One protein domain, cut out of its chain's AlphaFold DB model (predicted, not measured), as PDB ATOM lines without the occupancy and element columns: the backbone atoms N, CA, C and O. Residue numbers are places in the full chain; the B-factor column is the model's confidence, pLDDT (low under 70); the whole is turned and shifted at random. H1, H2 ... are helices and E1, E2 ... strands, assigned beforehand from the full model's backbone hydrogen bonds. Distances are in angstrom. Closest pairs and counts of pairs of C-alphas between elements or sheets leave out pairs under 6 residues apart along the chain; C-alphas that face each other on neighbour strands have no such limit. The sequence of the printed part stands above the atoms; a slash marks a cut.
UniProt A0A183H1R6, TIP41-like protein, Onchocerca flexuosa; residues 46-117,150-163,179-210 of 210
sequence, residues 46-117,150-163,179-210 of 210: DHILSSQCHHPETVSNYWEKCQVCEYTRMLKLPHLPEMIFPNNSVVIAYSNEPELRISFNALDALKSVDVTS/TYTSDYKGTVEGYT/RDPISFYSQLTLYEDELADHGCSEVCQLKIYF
ATOM      1  N   ASP A  46     -24.113  18.049  40.485       86.38
ATOM      2  CA  ASP A  46     -24.838  16.865  40.933       86.38
ATOM      3  C   ASP A  46     -24.691  16.641  42.452       86.38
ATOM      4  O   ASP A  46     -24.060  17.425  43.163       86.38
ATOM      5  N   HIS A  47     -25.322  15.586  42.961       82.38
ATOM      6  CA  HIS A  47     -25.316  15.179  44.363       82.38
ATOM      7  C   HIS A  47     -23.963  14.608  44.848       82.38
ATOM      8  O   HIS A  47     -23.099  14.210  44.067       82.38
ATOM      9  N   ILE A  48     -23.800  14.551  46.175       84.88
ATOM     10  CA  ILE A  48     -22.636  13.959  46.856       84.88
ATOM     11  C   ILE A  48     -22.640  12.430  46.685       84.88
ATOM     12  O   ILE A  48     -23.690  11.784  46.724       84.88
ATOM     13  N   LEU A  49     -21.450  11.844  46.543       82.50
ATOM     14  CA  LEU A  49     -21.205  10.407  46.487       82.50
ATOM     15  C   LEU A  49     -21.864   9.684  47.675       82.50
ATOM     16  O   LEU A  49     -21.625  10.007  48.835       82.50
ATOM     17  N   SER A  50     -22.667   8.658  47.389       77.00
ATOM     18  CA  SER A  50     -23.294   7.850  48.441       77.00
ATOM     19  C   SER A  50     -22.251   7.107  49.282       77.00
ATOM     20  O   SER A  50     -21.389   6.419  48.744       77.00
ATOM     21  N   SER A  51     -22.383   7.148  50.610       68.75
ATOM     22  CA  SER A  51     -21.477   6.456  51.543       68.75
ATOM     23  C   SER A  51     -21.586   4.922  51.528       68.75
ATOM     24  O   SER A  51     -20.798   4.240  52.181       68.75
ATOM     25  N   GLN A  52     -22.560   4.363  50.799       71.31
ATOM     26  CA  GLN A  52     -22.794   2.923  50.669       71.31
ATOM     27  C   GLN A  52     -23.104   2.542  49.216       71.31
ATOM     28  O   GLN A  52     -23.854   3.227  48.514       71.31
ATOM     29  N   CYS A  53     -22.552   1.412  48.771       73.62
ATOM     30  CA  CYS A  53     -22.885   0.793  47.493       73.62
ATOM     31  C   CYS A  53     -24.230   0.051  47.589       73.62
ATOM     32  O   CYS A  53     -24.389  -0.870  48.386       73.62
ATOM     33  N   HIS A  54     -25.193   0.423  46.743       67.12
ATOM     34  CA  HIS A  54     -26.543  -0.165  46.712       67.12
ATOM     35  C   HIS A  54     -26.709  -1.266  45.644       67.12
ATOM     36  O   HIS A  54     -27.827  -1.664  45.317       67.12
ATOM     37  N   HIS A  55     -25.603  -1.724  45.057       66.69
ATOM     38  CA  HIS A  55     -25.609  -2.699  43.973       66.69
ATOM     39  C   HIS A  55     -25.693  -4.140  44.490       66.69
ATOM     40  O   HIS A  55     -25.302  -4.441  45.615       66.69
ATOM     41  N   PRO A  56     -26.109  -5.078  43.640       61.44
ATOM     42  CA  PRO A  56     -25.639  -7.063  44.005       61.44
ATOM     43  C   PRO A  56     -24.323  -7.304  44.788       61.44
ATOM     44  O   PRO A  56     -23.366  -6.552  44.668       61.44
ATOM     45  N   GLU A  57     -24.210  -8.423  45.502       57.75
ATOM     46  CA  GLU A  57     -22.889  -9.023  45.794       57.75
ATOM     47  C   GLU A  57     -22.506 -10.065  44.720       57.75
ATOM     48  O   GLU A  57     -21.406 -10.606  44.705       57.75
ATOM     49  N   THR A  58     -23.429 -10.355  43.793       54.66
ATOM     50  CA  THR A  58     -23.437 -11.562  42.951       54.66
ATOM     51  C   THR A  58     -23.175 -11.327  41.456       54.66
ATOM     52  O   THR A  58     -23.308 -12.263  40.669       54.66
ATOM     53  N   VAL A  59     -22.776 -10.119  41.036       54.16
ATOM     54  CA  VAL A  59     -22.368  -9.821  39.646       54.16
ATOM     55  C   VAL A  59     -20.919  -9.335  39.617       54.16
ATOM     56  O   VAL A  59     -20.576  -8.306  40.191       54.16
ATOM     57  N   SER A  60     -20.064 -10.065  38.898       55.41
ATOM     58  CA  SER A  60     -18.605  -9.870  38.864       55.41
ATOM     59  C   SER A  60     -18.135  -8.509  38.330       55.41
ATOM     60  O   SER A  60     -17.015  -8.095  38.618       55.41
ATOM     61  N   ASN A  61     -18.984  -7.804  37.574       54.91
ATOM     62  CA  ASN A  61     -18.659  -6.533  36.918       54.91
ATOM     63  C   ASN A  61     -19.481  -5.345  37.470       54.91
ATOM     64  O   ASN A  61     -19.682  -4.359  36.768       54.91
ATOM     65  N   TYR A  62     -19.970  -5.402  38.718       55.03
ATOM     66  CA  TYR A  62     -20.728  -4.290  39.331       55.03
ATOM     67  C   TYR A  62     -19.960  -2.948  39.398       55.03
ATOM     68  O   TYR A  62     -20.585  -1.892  39.457       55.03
ATOM     69  N   TRP A  63     -18.621  -2.971  39.378       56.09
ATOM     70  CA  TRP A  63     -17.767  -1.797  39.615       56.09
ATOM     71  C   TRP A  63     -17.844  -0.709  38.529       56.09
ATOM     72  O   TRP A  63     -17.660   0.455  38.854       56.09
ATOM     73  N   GLU A  64     -18.182  -1.052  37.280       57.16
ATOM     74  CA  GLU A  64     -18.428  -0.079  36.191       57.16
ATOM     75  C   GLU A  64     -19.769   0.666  36.350       57.16
ATOM     76  O   GLU A  64     -20.087   1.561  35.572       57.16
ATOM     77  N   LYS A  65     -20.598   0.266  37.325       65.25
ATOM     78  CA  LYS A  65     -21.962   0.775  37.541       65.25
ATOM     79  C   LYS A  65     -22.180   1.344  38.942       65.25
ATOM     80  O   LYS A  65     -23.318   1.466  39.388       65.25
ATOM     81  N   CYS A  66     -21.107   1.656  39.665       74.25
ATOM     82  CA  CYS A  66     -21.203   2.257  40.988       74.25
ATOM     83  C   CYS A  66     -20.009   3.164  41.273       74.25
ATOM     84  O   CYS A  66     -18.917   2.675  41.569       74.25
ATOM     85  N   GLN A  67     -20.257   4.479  41.271       74.69
ATOM     86  CA  GLN A  67     -19.250   5.505  41.565       74.69
ATOM     87  C   GLN A  67     -18.518   5.232  42.891       74.69
ATOM     88  O   GLN A  67     -17.317   5.451  42.982       74.69
ATOM     89  N   VAL A  68     -19.198   4.682  43.909       77.69
ATOM     90  CA  VAL A  68     -18.589   4.381  45.220       77.69
ATOM     91  C   VAL A  68     -17.455   3.360  45.081       77.69
ATOM     92  O   VAL A  68     -16.357   3.562  45.598       77.69
ATOM     93  N   CYS A  69     -17.697   2.276  44.344       76.25
ATOM     94  CA  CYS A  69     -16.716   1.216  44.121       76.25
ATOM     95  C   CYS A  69     -15.669   1.593  43.070       76.25
ATOM     96  O   CYS A  69     -14.532   1.133  43.161       76.25
ATOM     97  N   GLU A  70     -16.028   2.439  42.106       81.31
ATOM     98  CA  GLU A  70     -15.090   3.039  41.161       81.31
ATOM     99  C   GLU A  70     -14.074   3.934  41.884       81.31
ATOM    100  O   GLU A  70     -12.874   3.658  41.833       81.31
ATOM    101  N   TYR A  71     -14.546   4.939  42.632       79.31
ATOM    102  CA  TYR A  71     -13.701   5.862  43.392       79.31
ATOM    103  C   TYR A  71     -12.841   5.097  44.408       79.31
ATOM    104  O   TYR A  71     -11.624   5.240  44.383       79.31
ATOM    105  N   THR A  72     -13.421   4.187  45.200       76.62
ATOM    106  CA  THR A  72     -12.678   3.354  46.177       76.62
ATOM    107  C   THR A  72     -11.608   2.451  45.533       76.62
ATOM    108  O   THR A  72     -10.675   2.012  46.206       76.62
ATOM    109  N   ARG A  73     -11.720   2.132  44.234       75.88
ATOM    110  CA  ARG A  73     -10.762   1.278  43.509       75.88
ATOM    111  C   ARG A  73      -9.714   2.075  42.731       75.88
ATOM    112  O   ARG A  73      -8.573   1.617  42.629       75.88
ATOM    113  N   MET A  74     -10.086   3.219  42.158       79.00
ATOM    114  CA  MET A  74      -9.158   4.109  41.453       79.00
ATOM    115  C   MET A  74      -8.305   4.913  42.436       79.00
ATOM    116  O   MET A  74      -7.082   4.967  42.292       79.00
ATOM    117  N   LEU A  75      -8.943   5.493  43.451       74.00
ATOM    118  CA  LEU A  75      -8.301   6.261  44.508       74.00
ATOM    119  C   LEU A  75      -7.772   5.290  45.561       74.00
ATOM    120  O   LEU A  75      -8.501   4.820  46.430       74.00
ATOM    121  N   LYS A  76      -6.472   4.990  45.503       67.50
ATOM    122  CA  LYS A  76      -5.782   4.100  46.460       67.50
ATOM    123  C   LYS A  76      -5.505   4.783  47.810       67.50
ATOM    124  O   LYS A  76      -4.493   4.502  48.452       67.50
ATOM    125  N   LEU A  77      -6.383   5.698  48.207       69.38
ATOM    126  CA  LEU A  77      -6.313   6.452  49.450       69.38
ATOM    127  C   LEU A  77      -6.746   5.551  50.627       69.38
ATOM    128  O   LEU A  77      -7.579   4.658  50.446       69.38
ATOM    129  N   PRO A  78      -6.199   5.740  51.842       67.06
ATOM    130  CA  PRO A  78      -6.636   4.991  53.022       67.06
ATOM    131  C   PRO A  78      -8.039   5.410  53.489       67.06
ATOM    132  O   PRO A  78      -8.765   4.587  54.052       67.06
ATOM    133  N   HIS A  79      -8.405   6.667  53.228       68.81
ATOM    134  CA  HIS A  79      -9.699   7.287  53.480       68.81
ATOM    135  C   HIS A  79     -10.089   8.157  52.276       68.81
ATOM    136  O   HIS A  79      -9.228   8.569  51.503       68.81
ATOM    137  N   LEU A  80     -11.387   8.385  52.099       74.00
ATOM    138  CA  LEU A  80     -11.948   9.292  51.096       74.00
ATOM    139  C   LEU A  80     -12.488  10.538  51.819       74.00
ATOM    140  O   LEU A  80     -12.983  10.359  52.937       74.00
ATOM    141  N   PRO A  81     -12.447  11.736  51.201       76.81
ATOM    142  CA  PRO A  81     -13.116  12.923  51.727       76.81
ATOM    143  C   PRO A  81     -14.584  12.666  52.070       76.81
ATOM    144  O   PRO A  81     -15.265  11.929  51.349       76.81
ATOM    145  N   GLU A  82     -15.083  13.291  53.137       72.56
ATOM    146  CA  GLU A  82     -16.473  13.094  53.575       72.56
ATOM    147  C   GLU A  82     -17.509  13.546  52.530       72.56
ATOM    148  O   GLU A  82     -18.560  12.911  52.402       72.56
ATOM    149  N   MET A  83     -17.205  14.575  51.728       81.38
ATOM    150  CA  MET A  83     -18.067  15.044  50.639       81.38
ATOM    151  C   MET A  83     -17.318  15.047  49.299       81.38
ATOM    152  O   MET A  83     -16.632  16.000  48.949       81.38
ATOM    153  N   ILE A  84     -17.479  13.985  48.505       83.94
ATOM    154  CA  ILE A  84     -17.035  13.937  47.098       83.94
ATOM    155  C   ILE A  84     -18.238  14.198  46.193       83.94
ATOM    156  O   ILE A  84     -19.272  13.562  46.373       83.94
ATOM    157  N   PHE A  85     -18.100  15.036  45.167       87.50
ATOM    158  CA  PHE A  85     -19.134  15.233  44.149       87.50
ATOM    159  C   PHE A  85     -18.708  14.557  42.832       87.50
ATOM    160  O   PHE A  85     -17.995  15.161  42.029       87.50
ATOM    161  N   PRO A  86     -19.089  13.290  42.581       84.25
ATOM    162  CA  PRO A  86     -18.384  12.446  41.620       84.25
ATOM    163  C   PRO A  86     -18.625  12.829  40.156       84.25
ATOM    164  O   PRO A  86     -17.776  12.553  39.310       84.25
ATOM    165  N   ASN A  87     -19.767  13.466  39.875       86.06
ATOM    166  CA  ASN A  87     -20.163  13.923  38.541       86.06
ATOM    167  C   ASN A  87     -20.002  15.450  38.381       86.06
ATOM    168  O   ASN A  87     -20.212  15.976  37.282       86.06
ATOM    169  N   ASN A  88     -19.596  16.164  39.446       88.81
ATOM    170  CA  ASN A  88     -19.273  17.584  39.345       88.81
ATOM    171  C   ASN A  88     -18.075  17.750  38.417       88.81
ATOM    172  O   ASN A  88     -16.988  17.208  38.645       88.81
ATOM    173  N   SER A  89     -18.297  18.507  37.352       89.44
ATOM    174  CA  SER A  89     -17.281  18.778  36.351       89.44
ATOM    175  C   SER A  89     -17.461  20.155  35.737       89.44
ATOM    176  O   SER A  89     -18.581  20.646  35.595       89.44
ATOM    177  N   VAL A  90     -16.354  20.768  35.323       90.62
ATOM    178  CA  VAL A  90     -16.398  21.834  34.317       90.62
ATOM    179  C   VAL A  90     -15.558  21.422  33.127       90.62
ATOM    180  O   VAL A  90     -14.427  20.976  33.298       90.62
ATOM    181  N   VAL A  91     -16.104  21.594  31.930       90.62
ATOM    182  CA  VAL A  91     -15.412  21.384  30.661       90.62
ATOM    183  C   VAL A  91     -15.415  22.701  29.896       90.62
ATOM    184  O   VAL A  91     -16.471  23.280  29.653       90.62
ATOM    185  N   ILE A  92     -14.230  23.167  29.520       90.25
ATOM    186  CA  ILE A  92     -14.021  24.303  28.624       90.25
ATOM    187  C   ILE A  92     -13.553  23.714  27.294       90.25
ATOM    188  O   ILE A  92     -12.505  23.068  27.254       90.25
ATOM    189  N   ALA A  93     -14.330  23.890  26.230       91.25
ATOM    190  CA  ALA A  93     -14.070  23.305  24.916       91.25
ATOM    191  C   ALA A  93     -14.178  24.362  23.811       91.25
ATOM    192  O   ALA A  93     -14.829  25.392  23.986       91.25
ATOM    193  N   TYR A  94     -13.561  24.109  22.658       88.19
ATOM    194  CA  TYR A  94     -13.782  24.943  21.478       88.19
ATOM    195  C   TYR A  94     -15.097  24.554  20.786       88.19
ATOM    196  O   TYR A  94     -15.309  23.384  20.470       88.19
ATOM    197  N   SER A  95     -15.960  25.531  20.494       82.50
ATOM    198  CA  SER A  95     -17.281  25.338  19.865       82.50
ATOM    199  C   SER A  95     -17.206  24.608  18.516       82.50
ATOM    200  O   SER A  95     -18.150  23.922  18.131       82.50
ATOM    201  N   ASN A  96     -16.079  24.751  17.810       82.56
ATOM    202  CA  ASN A  96     -15.820  24.122  16.514       82.56
ATOM    203  C   ASN A  96     -15.036  22.797  16.621       82.56
ATOM    204  O   ASN A  96     -15.065  22.012  15.681       82.56
ATOM    205  N   GLU A  97     -14.337  22.556  17.736       85.31
ATOM    206  CA  GLU A  97     -13.360  21.466  17.906       85.31
ATOM    207  C   GLU A  97     -13.499  20.838  19.313       85.31
ATOM    208  O   GLU A  97     -12.695  21.116  20.207       85.31
ATOM    209  N   PRO A  98     -14.518  19.989  19.558       80.56
ATOM    210  CA  PRO A  98     -14.830  19.445  20.891       80.56
ATOM    211  C   PRO A  98     -13.814  18.409  21.416       80.56
ATOM    212  O   PRO A  98     -13.905  17.963  22.567       80.56
ATOM    213  N   GLU A  99     -12.849  18.014  20.582       83.94
ATOM    214  CA  GLU A  99     -11.669  17.231  20.970       83.94
ATOM    215  C   GLU A  99     -10.624  18.093  21.705       83.94
ATOM    216  O   GLU A  99      -9.872  17.580  22.534       83.94
ATOM    217  N   LEU A 100     -10.609  19.408  21.454       86.94
ATOM    218  CA  LEU A 100      -9.744  20.384  22.114       86.94
ATOM    219  C   LEU A 100     -10.453  20.930  23.362       86.94
ATOM    220  O   LEU A 100     -11.198  21.914  23.296       86.94
ATOM    221  N   ARG A 101     -10.249  20.274  24.510       90.38
ATOM    222  CA  ARG A 101     -10.911  20.646  25.772       90.38
ATOM    223  C   ARG A 101     -10.013  20.564  27.002       90.38
ATOM    224  O   ARG A 101      -9.099  19.749  27.090       90.38
ATOM    225  N   ILE A 102     -10.329  21.390  27.991       90.94
ATOM    226  CA  ILE A 102      -9.779  21.330  29.347       90.94
ATOM    227  C   ILE A 102     -10.928  20.972  30.284       90.94
ATOM    228  O   ILE A 102     -11.976  21.616  30.255       90.94
ATOM    229  N   SER A 103     -10.745  19.947  31.110       91.31
ATOM    230  CA  SER A 103     -11.760  19.468  32.045       91.31
ATOM    231  C   SER A 103     -11.265  19.467  33.492       91.31
ATOM    232  O   SER A 103     -10.105  19.199  33.791       91.31
ATOM    233  N   PHE A 104     -12.164  19.755  34.423       90.19
ATOM    234  CA  PHE A 104     -11.923  19.720  35.861       90.19
ATOM    235  C   PHE A 104     -12.940  18.764  36.468       90.19
ATOM    236  O   PHE A 104     -14.134  18.970  36.273       90.19
ATOM    237  N   ASN A 105     -12.487  17.711  37.152       89.25
ATOM    238  CA  ASN A 105     -13.352  16.691  37.745       89.25
ATOM    239  C   ASN A 105     -12.765  16.195  39.078       89.25
ATOM    240  O   ASN A 105     -11.554  16.265  39.294       89.25
ATOM    241  N   ALA A 106     -13.624  15.707  39.978       87.00
ATOM    242  CA  ALA A 106     -13.210  15.275  41.315       87.00
ATOM    243  C   ALA A 106     -12.281  14.048  41.295       87.00
ATOM    244  O   ALA A 106     -11.362  13.958  42.107       87.00
ATOM    245  N   LEU A 107     -12.488  13.120  40.357       85.38
ATOM    246  CA  LEU A 107     -11.741  11.867  40.277       85.38
ATOM    247  C   LEU A 107     -10.250  12.094  39.983       85.38
ATOM    248  O   LEU A 107      -9.400  11.518  40.657       85.38
ATOM    249  N   ASP A 108      -9.919  12.921  38.994       85.69
ATOM    250  CA  ASP A 108      -8.533  13.190  38.599       85.69
ATOM    251  C   ASP A 108      -7.819  14.111  39.592       85.69
ATOM    252  O   ASP A 108      -6.635  13.906  39.874       85.69
ATOM    253  N   ALA A 109      -8.552  15.045  40.207       84.25
ATOM    254  CA  ALA A 109      -8.049  15.839  41.321       84.25
ATOM    255  C   ALA A 109      -7.682  14.956  42.529       84.25
ATOM    256  O   ALA A 109      -6.620  15.133  43.123       84.25
ATOM    257  N   LEU A 110      -8.500  13.946  42.846       82.38
ATOM    258  CA  LEU A 110      -8.218  12.988  43.921       82.38
ATOM    259  C   LEU A 110      -7.144  11.945  43.553       82.38
ATOM    260  O   LEU A 110      -6.455  11.449  44.441       82.38
ATOM    261  N   LYS A 111      -6.941  11.627  42.264       81.69
ATOM    262  CA  LYS A 111      -5.797  10.810  41.793       81.69
ATOM    263  C   LYS A 111      -4.449  11.529  41.936       81.69
ATOM    264  O   LYS A 111      -3.423  10.854  41.963       81.69
ATOM    265  N   SER A 112      -4.458  12.863  41.975       75.94
ATOM    266  CA  SER A 112      -3.275  13.734  42.095       75.94
ATOM    267  C   SER A 112      -3.062  14.290  43.512       75.94
ATOM    268  O   SER A 112      -2.176  15.113  43.723       75.94
ATOM    269  N   VAL A 113      -3.820  13.793  44.498       73.94
ATOM    270  CA  VAL A 113      -3.485  13.940  45.922       73.94
ATOM    271  C   VAL A 113      -2.207  13.160  46.216       73.94
ATOM    272  O   VAL A 113      -2.119  11.970  45.894       73.94
ATOM    273  N   ASP A 114      -1.223  13.800  46.844       64.06
ATOM    274  CA  ASP A 114       0.033  13.125  47.167       64.06
ATOM    275  C   ASP A 114      -0.127  12.212  48.395       64.06
ATOM    276  O   ASP A 114      -0.277  12.644  49.534       64.06
ATOM    277  N   VAL A 115      -0.073  10.901  48.154       59.88
ATOM    278  CA  VAL A 115      -0.162   9.851  49.187       59.88
ATOM    279  C   VAL A 115       1.227   9.487  49.750       59.88
ATOM    280  O   VAL A 115       1.381   8.458  50.416       59.88
ATOM    281  N   THR A 116       2.273  10.250  49.409       50.25
ATOM    282  CA  THR A 116       3.682   9.864  49.589       50.25
ATOM    283  C   THR A 116       4.636  10.959  50.065       50.25
ATOM    284  O   THR A 116       5.576  10.613  50.786       50.25
ATOM    285  N   SER A 117       4.441  12.233  49.710       45.03
ATOM    286  CA  SER A 117       5.156  13.349  50.344       45.03
ATOM    287  C   SER A 117       4.355  13.928  51.513       45.03
ATOM    288  O   SER A 117       3.130  13.849  51.553       45.03
ATOM    289  N   THR A 150      -5.074  16.352  54.700       62.78
ATOM    290  CA  THR A 150      -5.515  17.595  54.038       62.78
ATOM    291  C   THR A 150      -5.943  17.390  52.583       62.78
ATOM    292  O   THR A 150      -6.466  18.316  51.970       62.78
ATOM    293  N   TYR A 151      -5.727  16.187  52.032       68.62
ATOM    294  CA  TYR A 151      -5.972  15.837  50.629       68.62
ATOM    295  C   TYR A 151      -5.341  16.836  49.640       68.62
ATOM    296  O   TYR A 151      -5.930  17.145  48.604       68.62
ATOM    297  N   THR A 152      -4.144  17.354  49.939       69.38
ATOM    298  CA  THR A 152      -3.499  18.358  49.082       69.38
ATOM    299  C   THR A 152      -3.204  17.776  47.694       69.38
ATOM    300  O   THR A 152      -2.530  16.754  47.559       69.38
ATOM    301  N   SER A 153      -3.707  18.443  46.651       73.94
ATOM    302  CA  SER A 153      -3.624  18.020  45.247       73.94
ATOM    303  C   SER A 153      -2.990  19.109  44.380       73.94
ATOM    304  O   SER A 153      -3.329  20.286  44.514       73.94
ATOM    305  N   ASP A 154      -2.092  18.732  43.465       77.75
ATOM    306  CA  ASP A 154      -1.437  19.663  42.527       77.75
ATOM    307  C   ASP A 154      -2.197  19.841  41.190       77.75
ATOM    308  O   ASP A 154      -1.681  20.448  40.242       77.75
ATOM    309  N   TYR A 155      -3.431  19.325  41.127       82.88
ATOM    310  CA  TYR A 155      -4.275  19.243  39.936       82.88
ATOM    311  C   TYR A 155      -4.482  20.582  39.216       82.88
ATOM    312  O   TYR A 155      -5.045  21.534  39.756       82.88
ATOM    313  N   LYS A 156      -4.100  20.621  37.934       83.62
ATOM    314  CA  LYS A 156      -4.231  21.792  37.042       83.62
ATOM    315  C   LYS A 156      -5.313  21.626  35.962       83.62
ATOM    316  O   LYS A 156      -5.389  22.442  35.048       83.62
ATOM    317  N   GLY A 157      -6.151  20.594  36.075       86.25
ATOM    318  CA  GLY A 157      -7.111  20.188  35.045       86.25
ATOM    319  C   GLY A 157      -6.596  19.049  34.158       86.25
ATOM    320  O   GLY A 157      -5.401  18.938  33.885       86.25
ATOM    321  N   THR A 158      -7.518  18.213  33.688       87.94
ATOM    322  CA  THR A 158      -7.298  17.146  32.709       87.94
ATOM    323  C   THR A 158      -7.471  17.736  31.310       87.94
ATOM    324  O   THR A 158      -8.572  18.129  30.911       87.94
ATOM    325  N   VAL A 159      -6.358  17.842  30.586       89.75
ATOM    326  CA  VAL A 159      -6.254  18.488  29.270       89.75
ATOM    327  C   VAL A 159      -6.310  17.436  28.163       89.75
ATOM    328  O   VAL A 159      -5.529  16.486  28.172       89.75
ATOM    329  N   GLU A 160      -7.196  17.628  27.187       88.00
ATOM    330  CA  GLU A 160      -7.342  16.779  26.002       88.00
ATOM    331  C   GLU A 160      -7.101  17.598  24.723       88.00
ATOM    332  O   GLU A 160      -7.438  18.781  24.646       88.00
ATOM    333  N   GLY A 161      -6.465  16.983  23.722       84.75
ATOM    334  CA  GLY A 161      -6.173  17.599  22.419       84.75
ATOM    335  C   GLY A 161      -5.036  18.636  22.401       84.75
ATOM    336  O   GLY A 161      -4.291  18.710  21.425       84.75
ATOM    337  N   TYR A 162      -4.836  19.402  23.476       85.25
ATOM    338  CA  TYR A 162      -3.744  20.379  23.580       85.25
ATOM    339  C   TYR A 162      -2.411  19.752  24.025       85.25
ATOM    340  O   TYR A 162      -2.371  18.840  24.849       85.25
ATOM    341  N   THR A 163      -1.294  20.310  23.547       85.94
ATOM    342  CA  THR A 163       0.048  20.029  24.087       85.94
ATOM    343  C   THR A 163       0.424  21.098  25.110       85.94
ATOM    344  O   THR A 163       0.485  22.277  24.768       85.94
ATOM    345  N   ARG A 179     -12.280  46.262  36.215       78.69
ATOM    346  CA  ARG A 179     -13.700  46.097  36.564       78.69
ATOM    347  C   ARG A 179     -14.536  45.960  35.296       78.69
ATOM    348  O   ARG A 179     -15.481  46.716  35.087       78.69
ATOM    349  N   ASP A 180     -14.122  45.028  34.448       80.50
ATOM    350  CA  ASP A 180     -14.897  44.628  33.281       80.50
ATOM    351  C   ASP A 180     -16.136  43.836  33.771       80.50
ATOM    352  O   ASP A 180     -16.070  43.180  34.818       80.50
ATOM    353  N   PRO A 181     -17.304  43.954  33.112       79.69
ATOM    354  CA  PRO A 181     -18.538  43.348  33.600       79.69
ATOM    355  C   PRO A 181     -18.502  41.825  33.431       79.69
ATOM    356  O   PRO A 181     -18.509  41.324  32.309       79.69
ATOM    357  N   ILE A 182     -18.510  41.108  34.556       80.31
ATOM    358  CA  ILE A 182     -18.583  39.642  34.600       80.31
ATOM    359  C   ILE A 182     -19.904  39.212  33.950       80.31
ATOM    360  O   ILE A 182     -20.984  39.475  34.483       80.31
ATOM    361  N   SER A 183     -19.802  38.578  32.789       76.88
ATOM    362  CA  SER A 183     -20.913  38.031  32.012       76.88
ATOM    363  C   SER A 183     -21.363  36.673  32.553       76.88
ATOM    364  O   SER A 183     -22.535  36.320  32.432       76.88
ATOM    365  N   PHE A 184     -20.453  35.920  33.176       78.44
ATOM    366  CA  PHE A 184     -20.736  34.631  33.799       78.44
ATOM    367  C   PHE A 184     -19.822  34.361  34.999       78.44
ATOM    368  O   PHE A 184     -18.601  34.501  34.927       78.44
ATOM    369  N   TYR A 185     -20.430  33.920  36.102       82.38
ATOM    370  CA  TYR A 185     -19.734  33.396  37.275       82.38
ATOM    371  C   TYR A 185     -20.237  31.993  37.597       82.38
ATOM    372  O   TYR A 185     -21.445  31.750  37.621       82.38
ATOM    373  N   SER A 186     -19.315  31.085  37.907       81.38
ATOM    374  CA  SER A 186     -19.641  29.742  38.379       81.38
ATOM    375  C   SER A 186     -18.647  29.283  39.439       81.38
ATOM    376  O   SER A 186     -17.435  29.368  39.239       81.38
ATOM    377  N   GLN A 187     -19.177  28.766  40.548       83.00
ATOM    378  CA  GLN A 187     -18.424  28.104  41.612       83.00
ATOM    379  C   GLN A 187     -18.849  26.637  41.704       83.00
ATOM    380  O   GLN A 187     -20.047  26.346  41.765       83.00
ATOM    381  N   LEU A 188     -17.884  25.721  41.715       84.56
ATOM    382  CA  LEU A 188     -18.125  24.282  41.790       84.56
ATOM    383  C   LEU A 188     -17.162  23.630  42.786       84.56
ATOM    384  O   LEU A 188     -15.950  23.660  42.580       84.56
ATOM    385  N   THR A 189     -17.700  23.028  43.846       84.38
ATOM    386  CA  THR A 189     -16.938  22.155  44.750       84.38
ATOM    387  C   THR A 189     -16.765  20.791  44.088       84.38
ATOM    388  O   THR A 189     -17.744  20.208  43.619       84.38
ATOM    389  N   LEU A 190     -15.537  20.280  44.023       85.44
ATOM    390  CA  LEU A 190     -15.256  18.927  43.523       85.44
ATOM    391  C   LEU A 190     -15.232  17.912  44.675       85.44
ATOM    392  O   LEU A 190     -15.819  16.835  44.569       85.44
ATOM    393  N   TYR A 191     -14.594  18.278  45.785       84.38
ATOM    394  CA  TYR A 191     -14.635  17.550  47.049       84.38
ATOM    395  C   TYR A 191     -14.285  18.475  48.224       84.38
ATOM    396  O   TYR A 191     -13.679  19.534  48.034       84.38
ATOM    397  N   GLU A 192     -14.691  18.057  49.418       81.38
ATOM    398  CA  GLU A 192     -14.595  18.790  50.680       81.38
ATOM    399  C   GLU A 192     -14.496  17.790  51.848       81.38
ATOM    400  O   GLU A 192     -15.063  16.693  51.793       81.38
ATOM    401  N   ASP A 193     -13.746  18.155  52.887       74.06
ATOM    402  CA  ASP A 193     -13.591  17.373  54.119       74.06
ATOM    403  C   ASP A 193     -13.520  18.329  55.321       74.06
ATOM    404  O   ASP A 193     -12.811  19.340  55.281       74.06
ATOM    405  N   GLU A 194     -14.254  18.044  56.397       64.38
ATOM    406  CA  GLU A 194     -14.319  18.934  57.568       64.38
ATOM    407  C   GLU A 194     -13.127  18.757  58.538       64.38
ATOM    408  O   GLU A 194     -13.097  19.370  59.612       64.38
ATOM    409  N   LEU A 195     -12.159  17.888  58.191       64.44
ATOM    410  CA  LEU A 195     -11.049  17.407  59.033       64.44
ATOM    411  C   LEU A 195     -11.518  16.980  60.437       64.44
ATOM    412  O   LEU A 195     -10.771  17.060  61.414       64.44
ATOM    413  N   ALA A 196     -12.786  16.562  60.500       57.22
ATOM    414  CA  ALA A 196     -13.599  16.263  61.669       57.22
ATOM    415  C   ALA A 196     -13.386  17.218  62.865       57.22
ATOM    416  O   ALA A 196     -12.629  16.935  63.798       57.22
ATOM    417  N   ASP A 197     -14.094  18.352  62.834       53.72
ATOM    418  CA  ASP A 197     -14.124  19.406  63.864       53.72
ATOM    419  C   ASP A 197     -12.777  20.111  64.142       53.72
ATOM    420  O   ASP A 197     -12.674  20.935  65.056       53.72
ATOM    421  N   HIS A 198     -11.718  19.817  63.380       51.44
ATOM    422  CA  HIS A 198     -10.404  20.462  63.528       51.44
ATOM    423  C   HIS A 198     -10.136  21.560  62.488       51.44
ATOM    424  O   HIS A 198      -9.249  22.388  62.702       51.44
ATOM    425  N   GLY A 199     -10.947  21.636  61.428       50.91
ATOM    426  CA  GLY A 199     -11.009  22.777  60.515       50.91
ATOM    427  C   GLY A 199     -11.576  22.389  59.151       50.91
ATOM    428  O   GLY A 199     -11.107  21.433  58.549       50.91
ATOM    429  N   CYS A 200     -12.543  23.153  58.637       44.19
ATOM    430  CA  CYS A 200     -13.068  22.935  57.288       44.19
ATOM    431  C   CYS A 200     -11.948  23.060  56.241       44.19
ATOM    432  O   CYS A 200     -11.263  24.086  56.176       44.19
ATOM    433  N   SER A 201     -11.795  22.029  55.412       52.31
ATOM    434  CA  SER A 201     -10.946  22.055  54.230       52.31
ATOM    435  C   SER A 201     -11.815  22.052  52.965       52.31
ATOM    436  O   SER A 201     -12.245  21.017  52.457       52.31
ATOM    437  N   GLU A 202     -12.067  23.251  52.429       56.50
ATOM    438  CA  GLU A 202     -12.634  23.468  51.087       56.50
ATOM    439  C   GLU A 202     -11.586  23.104  50.003       56.50
ATOM    440  O   GLU A 202     -11.188  23.951  49.199       56.50
ATOM    441  N   VAL A 203     -11.067  21.867  50.012       60.22
ATOM    442  CA  VAL A 203      -9.801  21.501  49.339       60.22
ATOM    443  C   VAL A 203      -9.804  21.802  47.837       60.22
ATOM    444  O   VAL A 203      -8.777  22.208  47.290       60.22
ATOM    445  N   CYS A 204     -10.940  21.640  47.147       62.53
ATOM    446  CA  CYS A 204     -11.010  21.905  45.712       62.53
ATOM    447  C   CYS A 204     -12.321  22.583  45.274       62.53
ATOM    448  O   CYS A 204     -13.308  21.929  44.923       62.53
ATOM    449  N   GLN A 205     -12.298  23.921  45.236       70.31
ATOM    450  CA  GLN A 205     -13.321  24.754  44.595       70.31
ATOM    451  C   GLN A 205     -12.810  25.360  43.284       70.31
ATOM    452  O   GLN A 205     -11.869  26.156  43.281       70.31
ATOM    453  N   LEU A 206     -13.492  25.079  42.175       67.50
ATOM    454  CA  LEU A 206     -13.272  25.776  40.911       67.50
ATOM    455  C   LEU A 206     -14.138  27.044  40.863       67.50
ATOM    456  O   LEU A 206     -15.354  26.964  41.042       67.50
ATOM    457  N   LYS A 207     -13.527  28.205  40.608       75.81
ATOM    458  CA  LYS A 207     -14.211  29.499  40.432       75.81
ATOM    459  C   LYS A 207     -13.858  30.075  39.065       75.81
ATOM    460  O   LYS A 207     -12.688  30.309  38.777       75.81
ATOM    461  N   ILE A 208     -14.870  30.273  38.227       71.94
ATOM    462  CA  ILE A 208     -14.738  30.725  36.839       71.94
ATOM    463  C   ILE A 208     -15.422  32.075  36.665       71.94
ATOM    464  O   ILE A 208     -16.529  32.279  37.163       71.94
ATOM    465  N   TYR A 209     -14.756  32.957  35.920       71.75
ATOM    466  CA  TYR A 209     -15.207  34.295  35.559       71.75
ATOM    467  C   TYR A 209     -15.007  34.486  34.048       71.75
ATOM    468  O   TYR A 209     -13.891  34.291  33.563       71.75
ATOM    469  N   PHE A 210     -16.069  34.865  33.338       60.09
ATOM    470  CA  PHE A 210     -16.076  35.339  31.946       60.09
ATOM    471  C   PHE A 210     -16.830  36.672  31.891       60.09
ATOM    472  O   PHE A 210     -17.776  36.824  32.696       60.09
TER     473      PHE A 210
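AT A GLANCE: This is residues 46 to 117, 150 to 163 and 179 to 210 of the 210 residues of the protein "TIP41-like protein" of Onchocerca flexuosa (UniProt A0A183H1R6). A three-stranded sheet, E1 E2 E3, and a two-stranded hairpin, E4 and E5, come close near Ser 89, Asn 105 and Leu 190 and splay apart from there as a loose V. The short helix H3 sits at this corner, beside the bend of E4; H2 and then H1 lie beyond it, and the loop of residues 56 to 61 sticks out past H1. The printed part has 118 residues, with three named helices and five named strands in the order H1 H2 E1 E2 H3 E3 E4 E5; both sheets are antiparallel. The class is mixed, helices and strands, with under half of the residues in named elements. The whole is only just loose, close to compact, with a radius of gyration of the C-alphas of 16.5 A and spans of 54 by 39 by 29 A.

IN THESE COORDINATES: Residues 46 to 61 hold no named element. H1 is residues 62 to 65, beginning at C-alpha 62 (-20.728, -4.290, 39.331), and H2 is residues 67 to 74, 10.2 A long. E1 is residues 89 to 94, 16.5 A, and E2 is residues 97 to 105, 20.4 A, with a bend of 60 degrees at residue 100. H3 is residues 106 to 111, beginning at C-alpha 106 (-13.210, 15.275, 41.315). E3 is residues 158 to 160. E4, residues 185 to 193, is 24.0 A long and bends by 56 degrees at residue 190; E5, residues 201 to 209, is 22.7 A long, bends by 55 degrees at residue 204 and ends at C-alpha 209 (-15.207, 34.295, 35.559).

HOW THE PARTS SIT: H1 and H2 only just touch, only at the corner by their link, with the closest C-alphas, of Trp 63 and Cys 69, 5.5 A apart. H2 and H3 are close but not clearly touching, with the closest C-alphas, of Tyr 71 and Leu 107, 7.0 A apart; they run the same way at a shallow tilt of 19 degrees. In H2 and H3 every O i to N i+4 pair is within hydrogen-bond range; H1 is too short for such a pair. E1 and E2 form a hairpin, with N 92 and O 102 at 2.8 A. E2 and E3 are antiparallel, with N 103 and O 158 at 2.8 A. The closest C-alphas of H3 and E4, those of Ala 106 and Leu 190, are 4.7 A apart. E4 and E5 form a hairpin, with N 188 and O 206 at 2.9 A. Residues 83 to 84 pair antiparallel with residues 191 to 192 of E4. H1 and E4 are apart.

THE WHOLE: The C-alphas farthest apart, of Thr 58 and Arg 179, are 58.8 A apart. Residues 118 to 149 are not printed, with 12.1 A between C-alphas 117 and 150, and residues 164 to 178 are not printed, with 32.0 A between C-alphas 163 and 179. The link from H2 to E1 is long, with 14 residues. The mean pLDDT of the printed part is 75.1, and 37 residues are under 70, among them residues 54 to 65 and 194 to 204.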